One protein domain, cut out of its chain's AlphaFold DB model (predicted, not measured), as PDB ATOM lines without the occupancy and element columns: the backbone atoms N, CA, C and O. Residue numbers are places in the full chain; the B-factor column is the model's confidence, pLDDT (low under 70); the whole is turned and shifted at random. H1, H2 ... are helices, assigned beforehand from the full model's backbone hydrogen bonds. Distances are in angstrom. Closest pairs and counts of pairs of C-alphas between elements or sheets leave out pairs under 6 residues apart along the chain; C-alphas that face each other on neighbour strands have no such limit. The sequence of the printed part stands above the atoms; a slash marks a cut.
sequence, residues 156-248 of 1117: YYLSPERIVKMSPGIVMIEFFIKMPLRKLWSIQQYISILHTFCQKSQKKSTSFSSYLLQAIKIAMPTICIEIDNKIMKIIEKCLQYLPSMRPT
ATOM      1  N   TYR A 156     174.896 236.083 176.088       75.59
ATOM      2  CA  TYR A 156     175.657 234.980 176.702       75.59
ATOM      3  C   TYR A 156     177.062 234.811 176.111       75.59
ATOM      4  O   TYR A 156     177.936 234.281 176.788       75.59
ATOM      5  N   TYR A 157     177.281 235.247 174.866       76.15
ATOM      6  CA  TYR A 157     178.516 235.007 174.109       76.15
ATOM      7  C   TYR A 157     179.335 236.274 173.864       76.15
ATOM      8  O   TYR A 157     180.479 236.191 173.411       76.15
ATOM      9  N   LEU A 158     178.776 237.454 174.159       66.41
ATOM     10  CA  LEU A 158     179.543 238.694 174.181       66.41
ATOM     11  C   LEU A 158     180.725 238.525 175.137       66.41
ATOM     12  O   LEU A 158     180.564 238.244 176.325       66.41
ATOM     13  N   SER A 159     181.932 238.722 174.618       58.71
ATOM     14  CA  SER A 159     183.107 238.840 175.472       58.71
ATOM     15  C   SER A 159     182.949 240.071 176.381       58.71
ATOM     16  O   SER A 159     182.390 241.054 175.888       58.71
ATOM     17  N   PRO A 160     183.457 240.061 177.634       52.45
ATOM     18  CA  PRO A 160     183.134 241.035 178.691       52.45
ATOM     19  C   PRO A 160     183.079 242.527 178.315       52.45
ATOM     20  O   PRO A 160     182.369 243.287 178.966       52.45
ATOM     21  N   GLU A 161     183.807 242.944 177.282       50.64
ATOM     22  CA  GLU A 161     183.900 244.313 176.793       50.64
ATOM     23  C   GLU A 161     183.730 244.491 175.263       50.64
ATOM     24  O   GLU A 161     183.980 245.591 174.781       50.64
ATOM     25  N   ARG A 162     183.304 243.482 174.464       52.20
ATOM     26  CA  ARG A 162     183.085 243.726 173.010       52.20
ATOM     27  C   ARG A 162     181.781 244.480 172.764       52.20
ATOM     28  O   ARG A 162     180.730 243.973 173.136       52.20
ATOM     29  N   ILE A 163     181.714 245.560 171.979       39.49
ATOM     30  CA  ILE A 163     182.670 246.634 171.590       39.49
ATOM     31  C   ILE A 163     184.111 246.245 171.118       39.49
ATOM     32  O   ILE A 163     185.058 246.065 171.872       39.49
ATOM     33  N   VAL A 164     184.311 246.139 169.796       44.62
ATOM     34  CA  VAL A 164     185.593 245.878 169.075       44.62
ATOM     35  C   VAL A 164     186.133 244.425 168.924       44.62
ATOM     36  O   VAL A 164     186.244 244.044 167.760       44.62
ATOM     37  N   LYS A 165     186.431 243.549 169.924       45.91
ATOM     38  CA  LYS A 165     186.943 242.140 169.666       45.91
ATOM     39  C   LYS A 165     186.335 240.964 170.489       45.91
ATOM     40  O   LYS A 165     186.520 240.938 171.695       45.91
ATOM     41  N   MET A 166     185.704 239.960 169.830       55.81
ATOM     42  CA  MET A 166     185.018 238.765 170.411       55.81
ATOM     43  C   MET A 166     185.978 237.582 170.411       55.81
ATOM     44  O   MET A 166     186.766 237.443 169.475       55.81
ATOM     45  N   SER A 167     185.884 236.716 171.415       69.44
ATOM     46  CA  SER A 167     186.729 235.530 171.537       69.44
ATOM     47  C   SER A 167     185.899 234.242 171.576       69.44
ATOM     48  O   SER A 167     184.769 234.255 172.062       69.44
ATOM     49  N   PRO A 168     186.452 233.104 171.118       80.96
ATOM     50  CA  PRO A 168     185.769 231.811 171.179       80.96
ATOM     51  C   PRO A 168     185.684 231.234 172.604       80.96
ATOM     52  O   PRO A 168     185.142 230.152 172.781       80.96
ATOM     53  N   GLY A 169     186.213 231.920 173.626       85.54
ATOM     54  CA  GLY A 169     186.424 231.356 174.964       85.54
ATOM     55  C   GLY A 169     185.153 230.876 175.671       85.54
ATOM     56  O   GLY A 169     185.210 229.884 176.391       85.54
ATOM     57  N   ILE A 170     184.007 231.527 175.446       87.16
ATOM     58  CA  ILE A 170     182.723 231.077 176.011       87.16
ATOM     59  C   ILE A 170     182.240 229.809 175.296       87.16
ATOM     60  O   ILE A 170     181.909 228.837 175.959       87.16
ATOM     61  N   VAL A 171     182.292 229.783 173.961       89.74
ATOM     62  CA  VAL A 171     181.937 228.606 173.148       89.74
ATOM     63  C   VAL A 171     182.851 227.411 173.456       89.74
ATOM     64  O   VAL A 171     182.371 226.291 173.579       89.74
ATOM     65  N   MET A 172     184.151 227.646 173.675       89.64
ATOM     66  CA  MET A 172     185.089 226.623 174.154       89.64
ATOM     67  C   MET A 172     184.662 226.053 175.514       89.64
ATOM     68  O   MET A 172     184.632 224.837 175.668       89.64
ATOM     69  N   ILE A 173     184.303 226.905 176.488       89.44
ATOM     70  CA  ILE A 173     183.783 226.437 177.784       89.44
ATOM     71  C   ILE A 173     182.504 225.619 177.585       89.44
ATOM     72  O   ILE A 173     182.423 224.532 178.145       89.44
ATOM     73  N   GLU A 174     181.546 226.099 176.781       91.26
ATOM     74  CA  GLU A 174     180.292 225.382 176.506       91.26
ATOM     75  C   GLU A 174     180.534 223.969 175.961       91.26
ATOM     76  O   GLU A 174     179.904 223.028 176.444       91.26
ATOM     77  N   PHE A 175     181.490 223.797 175.041       91.28
ATOM     78  CA  PHE A 175     181.864 222.480 174.527       91.28
ATOM     79  C   PHE A 175     182.414 221.545 175.612       91.28
ATOM     80  O   PHE A 175     181.932 220.422 175.727       91.28
ATOM     81  N   PHE A 176     183.356 221.995 176.452       90.02
ATOM     82  CA  PHE A 176     183.908 221.151 177.526       90.02
ATOM     83  C   PHE A 176     182.894 220.813 178.626       90.02
ATOM     84  O   PHE A 176     182.964 219.736 179.205       90.02
ATOM     85  N   ILE A 177     181.922 221.689 178.903       89.35
ATOM     86  CA  ILE A 177     180.827 221.384 179.845       89.35
ATOM     87  C   ILE A 177     179.657 220.628 179.189       89.35
ATOM     88  O   ILE A 177     178.670 220.330 179.864       89.35
ATOM     89  N   LYS A 178     179.738 220.365 177.875       89.24
ATOM     90  CA  LYS A 178     178.726 219.694 177.040       89.24
ATOM     91  C   LYS A 178     177.309 220.274 177.194       89.24
ATOM     92  O   LYS A 178     176.315 219.554 177.125       89.24
ATOM     93  N   MET A 179     177.196 221.592 177.412       90.14
ATOM     94  CA  MET A 179     175.918 222.318 177.426       90.14
ATOM     95  C   MET A 179     176.078 223.835 177.241       90.14
ATOM     96  O   MET A 179     177.068 224.407 177.690       90.14
ATOM     97  N   PRO A 180     175.082 224.526 176.656       89.29
ATOM     98  CA  PRO A 180     175.107 225.977 176.568       89.29
ATOM     99  C   PRO A 180     174.683 226.653 177.882       89.29
ATOM    100  O   PRO A 180     173.720 226.227 178.527       89.29
ATOM    101  N   LEU A 181     175.340 227.757 178.255       87.67
ATOM    102  CA  LEU A 181     175.183 228.449 179.548       87.67
ATOM    103  C   LEU A 181     173.751 228.941 179.802       87.67
ATOM    104  O   LEU A 181     173.290 228.983 180.942       87.67
ATOM    105  N   ARG A 182     173.010 229.247 178.736       87.04
ATOM    106  CA  ARG A 182     171.584 229.611 178.780       87.04
ATOM    107  C   ARG A 182     170.646 228.488 179.263       87.04
ATOM    108  O   ARG A 182     169.486 228.768 179.544       87.04
ATOM    109  N   LYS A 183     171.108 227.225 179.339       89.64
ATOM    110  CA  LYS A 183     170.387 226.129 180.028       89.64
ATOM    111  C   LYS A 183     170.561 226.217 181.557       89.64
ATOM    112  O   LYS A 183     169.673 225.774 182.277       89.64
ATOM    113  N   LEU A 184     171.664 226.796 182.047       89.19
ATOM    114  CA  LEU A 184     171.951 226.976 183.481       89.19
ATOM    115  C   LEU A 184     171.330 228.259 184.047       89.19
ATOM    116  O   LEU A 184     170.866 228.277 185.187       89.19
ATOM    117  N   TRP A 185     171.340 229.341 183.263       88.61
ATOM    118  CA  TRP A 185     170.959 230.673 183.727       88.61
ATOM    119  C   TRP A 185     170.069 231.408 182.738       88.61
ATOM    120  O   TRP A 185     170.306 231.390 181.535       88.61
ATOM    121  N   SER A 186     169.107 232.155 183.276       87.27
ATOM    122  CA  SER A 186     168.459 233.252 182.560       87.27
ATOM    123  C   SER A 186     169.429 234.416 182.335       87.27
ATOM    124  O   SER A 186     170.412 234.589 183.063       87.27
ATOM    125  N   ILE A 187     169.110 235.294 181.381       79.76
ATOM    126  CA  ILE A 187     170.000 236.401 181.017       79.76
ATOM    127  C   ILE A 187     170.235 237.374 182.184       79.76
ATOM    128  O   ILE A 187     171.336 237.886 182.358       79.76
ATOM    129  N   GLN A 188     169.236 237.567 183.052       83.01
ATOM    130  CA  GLN A 188     169.359 238.390 184.260       83.01
ATOM    131  C   GLN A 188     170.336 237.778 185.276       83.01
ATOM    132  O   GLN A 188     171.132 238.497 185.882       83.01
ATOM    133  N   GLN A 189     170.318 236.450 185.438       87.52
ATOM    134  CA  GLN A 189     171.266 235.736 186.296       87.52
ATOM    135  C   GLN A 189     172.682 235.789 185.710       87.52
ATOM    136  O   GLN A 189     173.623 236.100 186.436       87.52
ATOM    137  N   TYR A 190     172.836 235.583 184.399       84.73
ATOM    138  CA  TYR A 190     174.137 235.669 183.731       84.73
ATOM    139  C   TYR A 190     174.756 237.076 183.826       84.73
ATOM    140  O   TYR A 190     175.905 237.220 184.244       84.73
ATOM    141  N   ILE A 191     173.972 238.133 183.577       81.06
ATOM    142  CA  ILE A 191     174.402 239.528 183.787       81.06
ATOM    143  C   ILE A 191     174.780 239.776 185.257       81.06
ATOM    144  O   ILE A 191     175.768 240.454 185.532       81.06
ATOM    145  N   SER A 192     174.055 239.187 186.213       83.51
ATOM    146  CA  SER A 192     174.394 239.287 187.641       83.51
ATOM    147  C   SER A 192     175.730 238.604 187.973       83.51
ATOM    148  O   SER A 192     176.500 239.133 188.778       83.51
ATOM    149  N   ILE A 193     176.048 237.472 187.333       83.29
ATOM    150  CA  ILE A 193     177.347 236.786 187.457       83.29
ATOM    151  C   ILE A 193     178.470 237.665 186.892       83.29
ATOM    152  O   ILE A 193     179.461 237.879 187.593       83.29
ATOM    153  N   LEU A 194     178.291 238.230 185.690       79.34
ATOM    154  CA  LEU A 194     179.241 239.165 185.069       79.34
ATOM    155  C   LEU A 194     179.485 240.401 185.947       79.34
ATOM    156  O   LEU A 194     180.628 240.728 186.257       79.34
ATOM    157  N   HIS A 195     178.422 241.053 186.416       78.70
ATOM    158  CA  HIS A 195     178.515 242.223 187.288       78.70
ATOM    159  C   HIS A 195     179.251 241.897 188.599       78.70
ATOM    160  O   HIS A 195     180.148 242.633 189.016       78.70
ATOM    161  N   THR A 196     178.942 240.751 189.214       82.20
ATOM    162  CA  THR A 196     179.625 240.293 190.434       82.20
ATOM    163  C   THR A 196     181.101 239.969 190.176       82.20
ATOM    164  O   THR A 196     181.938 240.235 191.040       82.20
ATOM    165  N   PHE A 197     181.445 239.423 189.004       79.43
ATOM    166  CA  PHE A 197     182.837 239.239 188.596       79.43
ATOM    167  C   PHE A 197     183.559 240.586 188.475       79.43
ATOM    168  O   PHE A 197     184.586 240.766 189.124       79.43
ATOM    169  N   CYS A 198     183.004 241.551 187.738       73.73
ATOM    170  CA  CYS A 198     183.606 242.877 187.550       73.73
ATOM    171  C   CYS A 198     183.814 243.635 188.875       73.73
ATOM    172  O   CYS A 198     184.827 244.308 189.052       73.73
ATOM    173  N   GLN A 199     182.906 243.483 189.847       74.40
ATOM    174  CA  GLN A 199     183.087 244.038 191.197       74.40
ATOM    175  C   GLN A 199     184.177 243.326 192.021       74.40
ATOM    176  O   GLN A 199     184.778 243.931 192.913       74.40
ATOM    177  N   LYS A 200     184.423 242.032 191.769       73.36
ATOM    178  CA  LYS A 200     185.424 241.221 192.486       73.36
ATOM    179  C   LYS A 200     186.814 241.287 191.855       73.36
ATOM    180  O   LYS A 200     187.788 241.258 192.603       73.36
ATOM    181  N   SER A 201     186.924 241.402 190.532       68.59
ATOM    182  CA  SER A 201     188.204 241.461 189.809       68.59
ATOM    183  C   SER A 201     189.022 242.701 190.179       68.59
ATOM    184  O   SER A 201     190.235 242.609 190.328       68.59
ATOM    185  N   GLN A 202     188.360 243.820 190.495       62.45
ATOM    186  CA  GLN A 202     188.988 245.010 191.094       62.45
ATOM    187  C   GLN A 202     189.661 244.753 192.461       62.45
ATOM    188  O   GLN A 202     190.404 245.603 192.945       62.45
ATOM    189  N   LYS A 203     189.388 243.612 193.114       60.12
ATOM    190  CA  LYS A 203     189.862 243.271 194.469       60.12
ATOM    191  C   LYS A 203     190.637 241.949 194.555       60.12
ATOM    192  O   LYS A 203     191.222 241.675 195.602       60.12
ATOM    193  N   LYS A 204     190.615 241.100 193.519       59.37
ATOM    194  CA  LYS A 204     191.248 239.768 193.509       59.37
ATOM    195  C   LYS A 204     191.765 239.389 192.122       59.37
ATOM    196  O   LYS A 204     191.061 239.542 191.132       59.37
ATOM    197  N   SER A 205     192.940 238.757 192.091       64.38
ATOM    198  CA  SER A 205     193.610 238.233 190.887       64.38
ATOM    199  C   SER A 205     192.983 236.937 190.321       64.38
ATOM    200  O   SER A 205     193.697 236.041 189.878       64.38
ATOM    201  N   THR A 206     191.658 236.789 190.368       69.70
ATOM    202  CA  THR A 206     190.948 235.621 189.809       69.70
ATOM    203  C   THR A 206     190.580 235.861 188.346       69.70
ATOM    204  O   THR A 206     189.906 236.848 188.048       69.70
ATOM    205  N   SER A 207     190.976 234.953 187.449       79.02
ATOM    206  CA  SER A 207     190.598 234.970 186.029       79.02
ATOM    207  C   SER A 207     189.077 234.844 185.839       79.02
ATOM    208  O   SER A 207     188.390 234.208 186.641       79.02
ATOM    209  N   PHE A 208     188.523 235.434 184.768       81.43
ATOM    210  CA  PHE A 208     187.080 235.331 184.493       81.43
ATOM    211  C   PHE A 208     186.639 233.882 184.272       81.43
ATOM    212  O   PHE A 208     185.604 233.464 184.782       81.43
ATOM    213  N   SER A 209     187.457 233.097 183.571       82.37
ATOM    214  CA  SER A 209     187.225 231.675 183.320       82.37
ATOM    215  C   SER A 209     187.081 230.860 184.611       82.37
ATOM    216  O   SER A 209     186.102 230.138 184.757       82.37
ATOM    217  N   SER A 210     188.002 231.000 185.573       83.15
ATOM    218  CA  SER A 210     187.941 230.272 186.848       83.15
ATOM    219  C   SER A 210     186.740 230.702 187.695       83.15
ATOM    220  O   SER A 210     186.083 229.853 188.299       83.15
ATOM    221  N   TYR A 211     186.379 231.990 187.669       83.94
ATOM    222  CA  TYR A 211     185.156 232.486 188.304       83.94
ATOM    223  C   TYR A 211     183.885 231.918 187.651       83.94
ATOM    224  O   TYR A 211     182.961 231.503 188.351       83.94
ATOM    225  N   LEU A 212     183.842 231.862 186.317       86.53
ATOM    226  CA  LEU A 212     182.728 231.301 185.554       86.53
ATOM    227  C   LEU A 212     182.590 229.794 185.805       86.53
ATOM    228  O   LEU A 212     181.495 229.337 186.111       86.53
ATOM    229  N   LEU A 213     183.689 229.036 185.782       87.35
ATOM    230  CA  LEU A 213     183.712 227.608 186.123       87.35
ATOM    231  C   LEU A 213     183.260 227.347 187.568       87.35
ATOM    232  O   LEU A 213     182.512 226.402 187.816       87.35
ATOM    233  N   GLN A 214     183.651 228.200 188.521       87.41
ATOM    234  CA  GLN A 214     183.143 228.126 189.892       87.41
ATOM    235  C   GLN A 214     181.630 228.393 189.944       87.41
ATOM    236  O   GLN A 214     180.912 227.674 190.636       87.41
ATOM    237  N   ALA A 215     181.128 229.383 189.199       88.98
ATOM    238  CA  ALA A 215     179.695 229.654 189.106       88.98
ATOM    239  C   ALA A 215     178.928 228.476 188.477       88.98
ATOM    240  O   ALA A 215     177.882 228.101 189.004       88.98
ATOM    241  N   ILE A 216     179.460 227.848 187.418       90.73
ATOM    242  CA  ILE A 216     178.883 226.650 186.783       90.73
ATOM    243  C   ILE A 216     178.778 225.507 187.804       90.73
ATOM    244  O   ILE A 216     177.695 224.953 187.977       90.73
ATOM    245  N   LYS A 217     179.850 225.211 188.554       89.59
ATOM    246  CA  LYS A 217     179.841 224.172 189.604       89.59
ATOM    247  C   LYS A 217     178.880 224.475 190.763       89.59
ATOM    248  O   LYS A 217     178.380 223.549 191.387       89.59
ATOM    249  N   ILE A 218     178.597 225.747 191.056       90.25
ATOM    250  CA  ILE A 218     177.564 226.131 192.038       90.25
ATOM    251  C   ILE A 218     176.155 225.931 191.461       90.25
ATOM    252  O   ILE A 218     175.266 225.467 192.171       90.25
ATOM    253  N   ALA A 219     175.943 226.276 190.187       89.62
ATOM    254  CA  ALA A 219     174.651 226.148 189.517       89.62
ATOM    255  C   ALA A 219     174.263 224.685 189.247       89.62
ATOM    256  O   ALA A 219     173.090 224.336 189.361       89.62
ATOM    257  N   MET A 220     175.239 223.829 188.927       90.36
ATOM    258  CA  MET A 220     175.040 222.393 188.751       90.36
ATOM    259  C   MET A 220     176.197 221.592 189.383       90.36
ATOM    260  O   MET A 220     177.170 221.276 188.700       90.36
ATOM    261  N   PRO A 221     176.111 221.221 190.676       86.82
ATOM    262  CA  PRO A 221     177.191 220.522 191.389       86.82
ATOM    263  C   PRO A 221     177.566 219.138 190.846       86.82
ATOM    264  O   PRO A 221     178.639 218.632 191.156       86.82
ATOM    265  N   THR A 222     176.695 218.520 190.045       86.19
ATOM    266  CA  THR A 222     176.909 217.212 189.408       86.19
ATOM    267  C   THR A 222     177.755 217.275 188.134       86.19
ATOM    268  O   THR A 222     177.986 216.241 187.516       86.19
ATOM    269  N   ILE A 223     178.192 218.464 187.707       84.35
ATOM    270  CA  ILE A 223     178.934 218.635 186.459       84.35
ATOM    271  C   ILE A 223     180.422 218.289 186.627       84.35
ATOM    272  O   ILE A 223     181.181 218.991 187.305       84.35
ATOM    273  N   CYS A 224     180.857 217.211 185.978       78.84
ATOM    274  CA  CYS A 224     182.277 216.963 185.758       78.84
ATOM    275  C   CYS A 224     182.787 217.978 184.728       78.84
ATOM    276  O   CYS A 224     182.154 218.195 183.698       78.84
ATOM    277  N   ILE A 225     183.901 218.642 185.038       77.70
ATOM    278  CA  ILE A 225     184.576 219.557 184.113       77.70
ATOM    279  C   ILE A 225     186.059 219.233 184.184       77.70
ATOM    280  O   ILE A 225     186.743 219.668 185.118       77.70
ATOM    281  N   GLU A 226     186.521 218.469 183.202       79.43
ATOM    282  CA  GLU A 226     187.920 218.126 182.997       79.43
ATOM    283  C   GLU A 226     188.394 218.879 181.747       79.43
ATOM    284  O   GLU A 226     187.883 218.706 180.646       79.43
ATOM    285  N   ILE A 227     189.304 219.836 181.945       85.16
ATOM    286  CA  ILE A 227     189.883 220.659 180.877       85.16
ATOM    287  C   ILE A 227     191.389 220.631 181.088       85.16
ATOM    288  O   ILE A 227     191.866 220.992 182.166       85.16
ATOM    289  N   ASP A 228     192.137 220.224 180.063       86.75
ATOM    290  CA  ASP A 228     193.596 220.201 180.125       86.75
ATOM    291  C   ASP A 228     194.168 221.590 180.471       86.75
ATOM    292  O   ASP A 228     193.710 222.630 179.988       86.75
ATOM    293  N   ASN A 229     195.215 221.620 181.299       87.09
ATOM    294  CA  ASN A 229     195.803 222.860 181.809       87.09
ATOM    295  C   ASN A 229     196.395 223.772 180.714       87.09
ATOM    296  O   ASN A 229     196.465 224.988 180.913       87.09
ATOM    297  N   LYS A 230     196.840 223.235 179.568       87.91
ATOM    298  CA  LYS A 230     197.262 224.030 178.401       87.91
ATOM    299  C   LYS A 230     196.038 224.666 177.731       87.91
ATOM    300  O   LYS A 230     196.057 225.870 177.476       87.91
ATOM    301  N   ILE A 231     194.951 223.914 177.534       89.16
ATOM    302  CA  ILE A 231     193.692 224.430 176.960       89.16
ATOM    303  C   ILE A 231     193.062 225.489 177.871       89.16
ATOM    304  O   ILE A 231     192.644 226.549 177.403       89.16
ATOM    305  N   MET A 232     193.057 225.258 179.185       90.06
ATOM    306  CA  MET A 232     192.519 226.199 180.166       90.06
ATOM    307  C   MET A 232     193.233 227.561 180.100       90.06
ATOM    308  O   MET A 232     192.579 228.603 180.159       90.06
ATOM    309  N   LYS A 233     194.553 227.571 179.859       89.83
ATOM    310  CA  LYS A 233     195.331 228.800 179.606       89.83
ATOM    311  C   LYS A 233     194.940 229.495 178.297       89.83
ATOM    312  O   LYS A 233     194.929 230.723 178.251       89.83
ATOM    313  N   ILE A 234     194.599 228.753 177.241       90.03
ATOM    314  CA  ILE A 234     194.087 229.330 175.981       90.03
ATOM    315  C   ILE A 234     192.722 229.992 176.228       90.03
ATOM    316  O   ILE A 234     192.512 231.142 175.836       90.03
ATOM    317  N   ILE A 235     191.820 229.322 176.950       89.16
ATOM    318  CA  ILE A 235     190.514 229.872 177.349       89.16
ATOM    319  C   ILE A 235     190.694 231.131 178.221       89.16
ATOM    320  O   ILE A 235     190.024 232.138 177.994       89.16
ATOM    321  N   GLU A 236     191.641 231.131 179.162       88.47
ATOM    322  CA  GLU A 236     192.005 232.305 179.971       88.47
ATOM    323  C   GLU A 236     192.504 233.489 179.140       88.47
ATOM    324  O   GLU A 236     192.091 234.624 179.384       88.47
ATOM    325  N   LYS A 237     193.357 233.247 178.140       87.16
ATOM    326  CA  LYS A 237     193.807 234.272 177.185       87.16
ATOM    327  C   LYS A 237     192.641 234.818 176.350       87.16
ATOM    328  O   LYS A 237     192.543 236.024 176.133       87.16
ATOM    329  N   CYS A 238     191.719 233.958 175.917       85.80
ATOM    330  CA  CYS A 238     190.502 234.365 175.210       85.80
ATOM    331  C   CYS A 238     189.569 235.227 176.083       85.80
ATOM    332  O   CYS A 238     188.921 236.143 175.577       85.80
ATOM    333  N   LEU A 239     189.498 234.959 177.388       84.25
ATOM    334  CA  LEU A 239     188.568 235.588 178.332       84.25
ATOM    335  C   LEU A 239     189.177 236.738 179.161       84.25
ATOM    336  O   LEU A 239     188.624 237.118 180.193       84.25
ATOM    337  N   GLN A 240     190.285 237.331 178.702       80.51
ATOM    338  CA  GLN A 240     190.843 238.565 179.275       80.51
ATOM    339  C   GLN A 240     189.859 239.737 179.184       80.51
ATOM    340  O   GLN A 240     189.105 239.809 178.226       80.51
ATOM    341  N   TYR A 241     189.894 240.667 180.143       72.12
ATOM    342  CA  TYR A 241     189.002 241.843 180.201       72.12
ATOM    343  C   TYR A 241     189.421 243.011 179.280       72.12
ATOM    344  O   TYR A 241     188.641 243.928 179.049       72.12
ATOM    345  N   LEU A 242     190.655 243.009 178.769       71.91
ATOM    346  CA  LEU A 242     191.138 244.030 177.834       71.91
ATOM    347  C   LEU A 242     191.275 243.424 176.427       71.91
ATOM    348  O   LEU A 242     191.979 242.415 176.291       71.91
ATOM    349  N   PRO A 243     190.736 244.049 175.357       73.85
ATOM    350  CA  PRO A 243     190.798 243.483 174.007       73.85
ATOM    351  C   PRO A 243     192.229 243.376 173.478       73.85
ATOM    352  O   PRO A 243     192.528 242.508 172.662       73.85
ATOM    353  N   SER A 244     193.112 244.267 173.940       80.02
ATOM    354  CA  SER A 244     194.542 244.301 173.619       80.02
ATOM    355  C   SER A 244     195.336 243.147 174.235       80.02
ATOM    356  O   SER A 244     196.407 242.829 173.730       80.02
ATOM    357  N   MET A 245     194.817 242.514 175.292       82.44
ATOM    358  CA  MET A 245     195.441 241.363 175.956       82.44
ATOM    359  C   MET A 245     194.970 240.021 175.379       82.44
ATOM    360  O   MET A 245     195.482 238.971 175.767       82.44
ATOM    361  N   ARG A 246     193.988 240.029 174.465       83.74
ATOM    362  CA  ARG A 246     193.487 238.812 173.820       83.74
ATOM    363  C   ARG A 246     194.393 238.380 172.661       83.74
ATOM    364  O   ARG A 246     194.786 239.223 171.852       83.74
ATOM    365  N   PRO A 247     194.657 237.072 172.509       87.87
ATOM    366  CA  PRO A 247     195.379 236.541 171.362       87.87
ATOM    367  C   PRO A 247     194.551 236.717 170.083       87.87
ATOM    368  O   PRO A 247     193.317 236.701 170.103       87.87
ATOM    369  N   THR A 248     195.227 236.860 168.944       89.12
ATOM    370  CA  THR A 248     194.557 236.817 167.637       89.12
ATOM    371  C   THR A 248     194.122 235.386 167.311       89.12
ATOM    372  O   THR A 248     194.680 234.427 167.843       89.12
TER     373      THR A 248
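AT A GLANCE: This is residues 156 to 248 of the 1117 residues of an uncharacterized protein of Strongyloides stercoralis (UniProt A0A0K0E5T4). Four short helices make a row of contacts that folds back on itself: H2 packs crosswise on H3, the first residues of H3 meet H4, and H4 packs on H1, which comes near H3 again. Short links of 10, 6 and 9 residues join these helices in turn, and the first stretch, residues 156 to 168, has no named element. The printed part has 93 residues, with four named helices in the order H1, H2, H3, H4 and no named strand; its class is all helix, though under half of the residues, 45 of 93, are in named elements. The whole is compact, with a radius of gyration of the C-alphas of 12.6 A, and rounded, with spans of 36 by 29 by 24 A.

HOW THE PARTS SIT: H1, residues 169 to 176, touches H4, residues 229 to 238. The closest C-alphas of the two, those of Gly 169 and Ile 235, are 5.0 A apart. Their lines stand at a shallow tilt of 33 degrees, only just short of steep, and they run opposite ways. H2, residues 187 to 201, is apart from H1 and from H4. It touches H3, residues 208 to 219, with residues 193 to 197 alone, and the closest C-alphas, those of Phe 197 and Phe 208, are 7.1 A apart. H2 and H3 run opposite ways at a steep tilt of 49 degrees. H3 only just touches H4, with 3 pairs of C-alphas within 8 A, and with residues 208 to 209 alone; the closest C-alphas, those of Ser 209 and Glu 236, are 5.9 A apart. These two stand about perpendicular, only just, at 72 degrees. H1 and H3 are near each other. The helix packing is mostly crossed, only just, with 1 of the 3 touching pairs at a shallow tilt. In H1, H2, H3 and H4 every O i to N i+4 pair is within hydrogen-bond range.

IN THESE COORDINATES: H1 begins at C-alpha 169, at (186.424, 231.356, 174.964), and its 8 residues run 10.8 A from first to last C-alpha. H2, the longest helix with 15 residues, runs 20.8 A from C-alpha 187, at (170.000, 236.401, 181.017). H3 has 12 residues and runs 16.2 A. H4 has 10 residues, runs 14.3 A and ends at C-alpha 238, at (190.502, 234.365, 175.210).

THE WHOLE: The two C-alphas farthest apart, those of Val 164 and Thr 222, are 36.2 A apart. The printed part has no cut. The links H1 to H2, H2 to H3 and H3 to H4 are short, with 10, 6 and 9 residues. The mean pLDDT of the printed part is 80.1, and it is under 70 in residues 158 to 167 and 201 to 206.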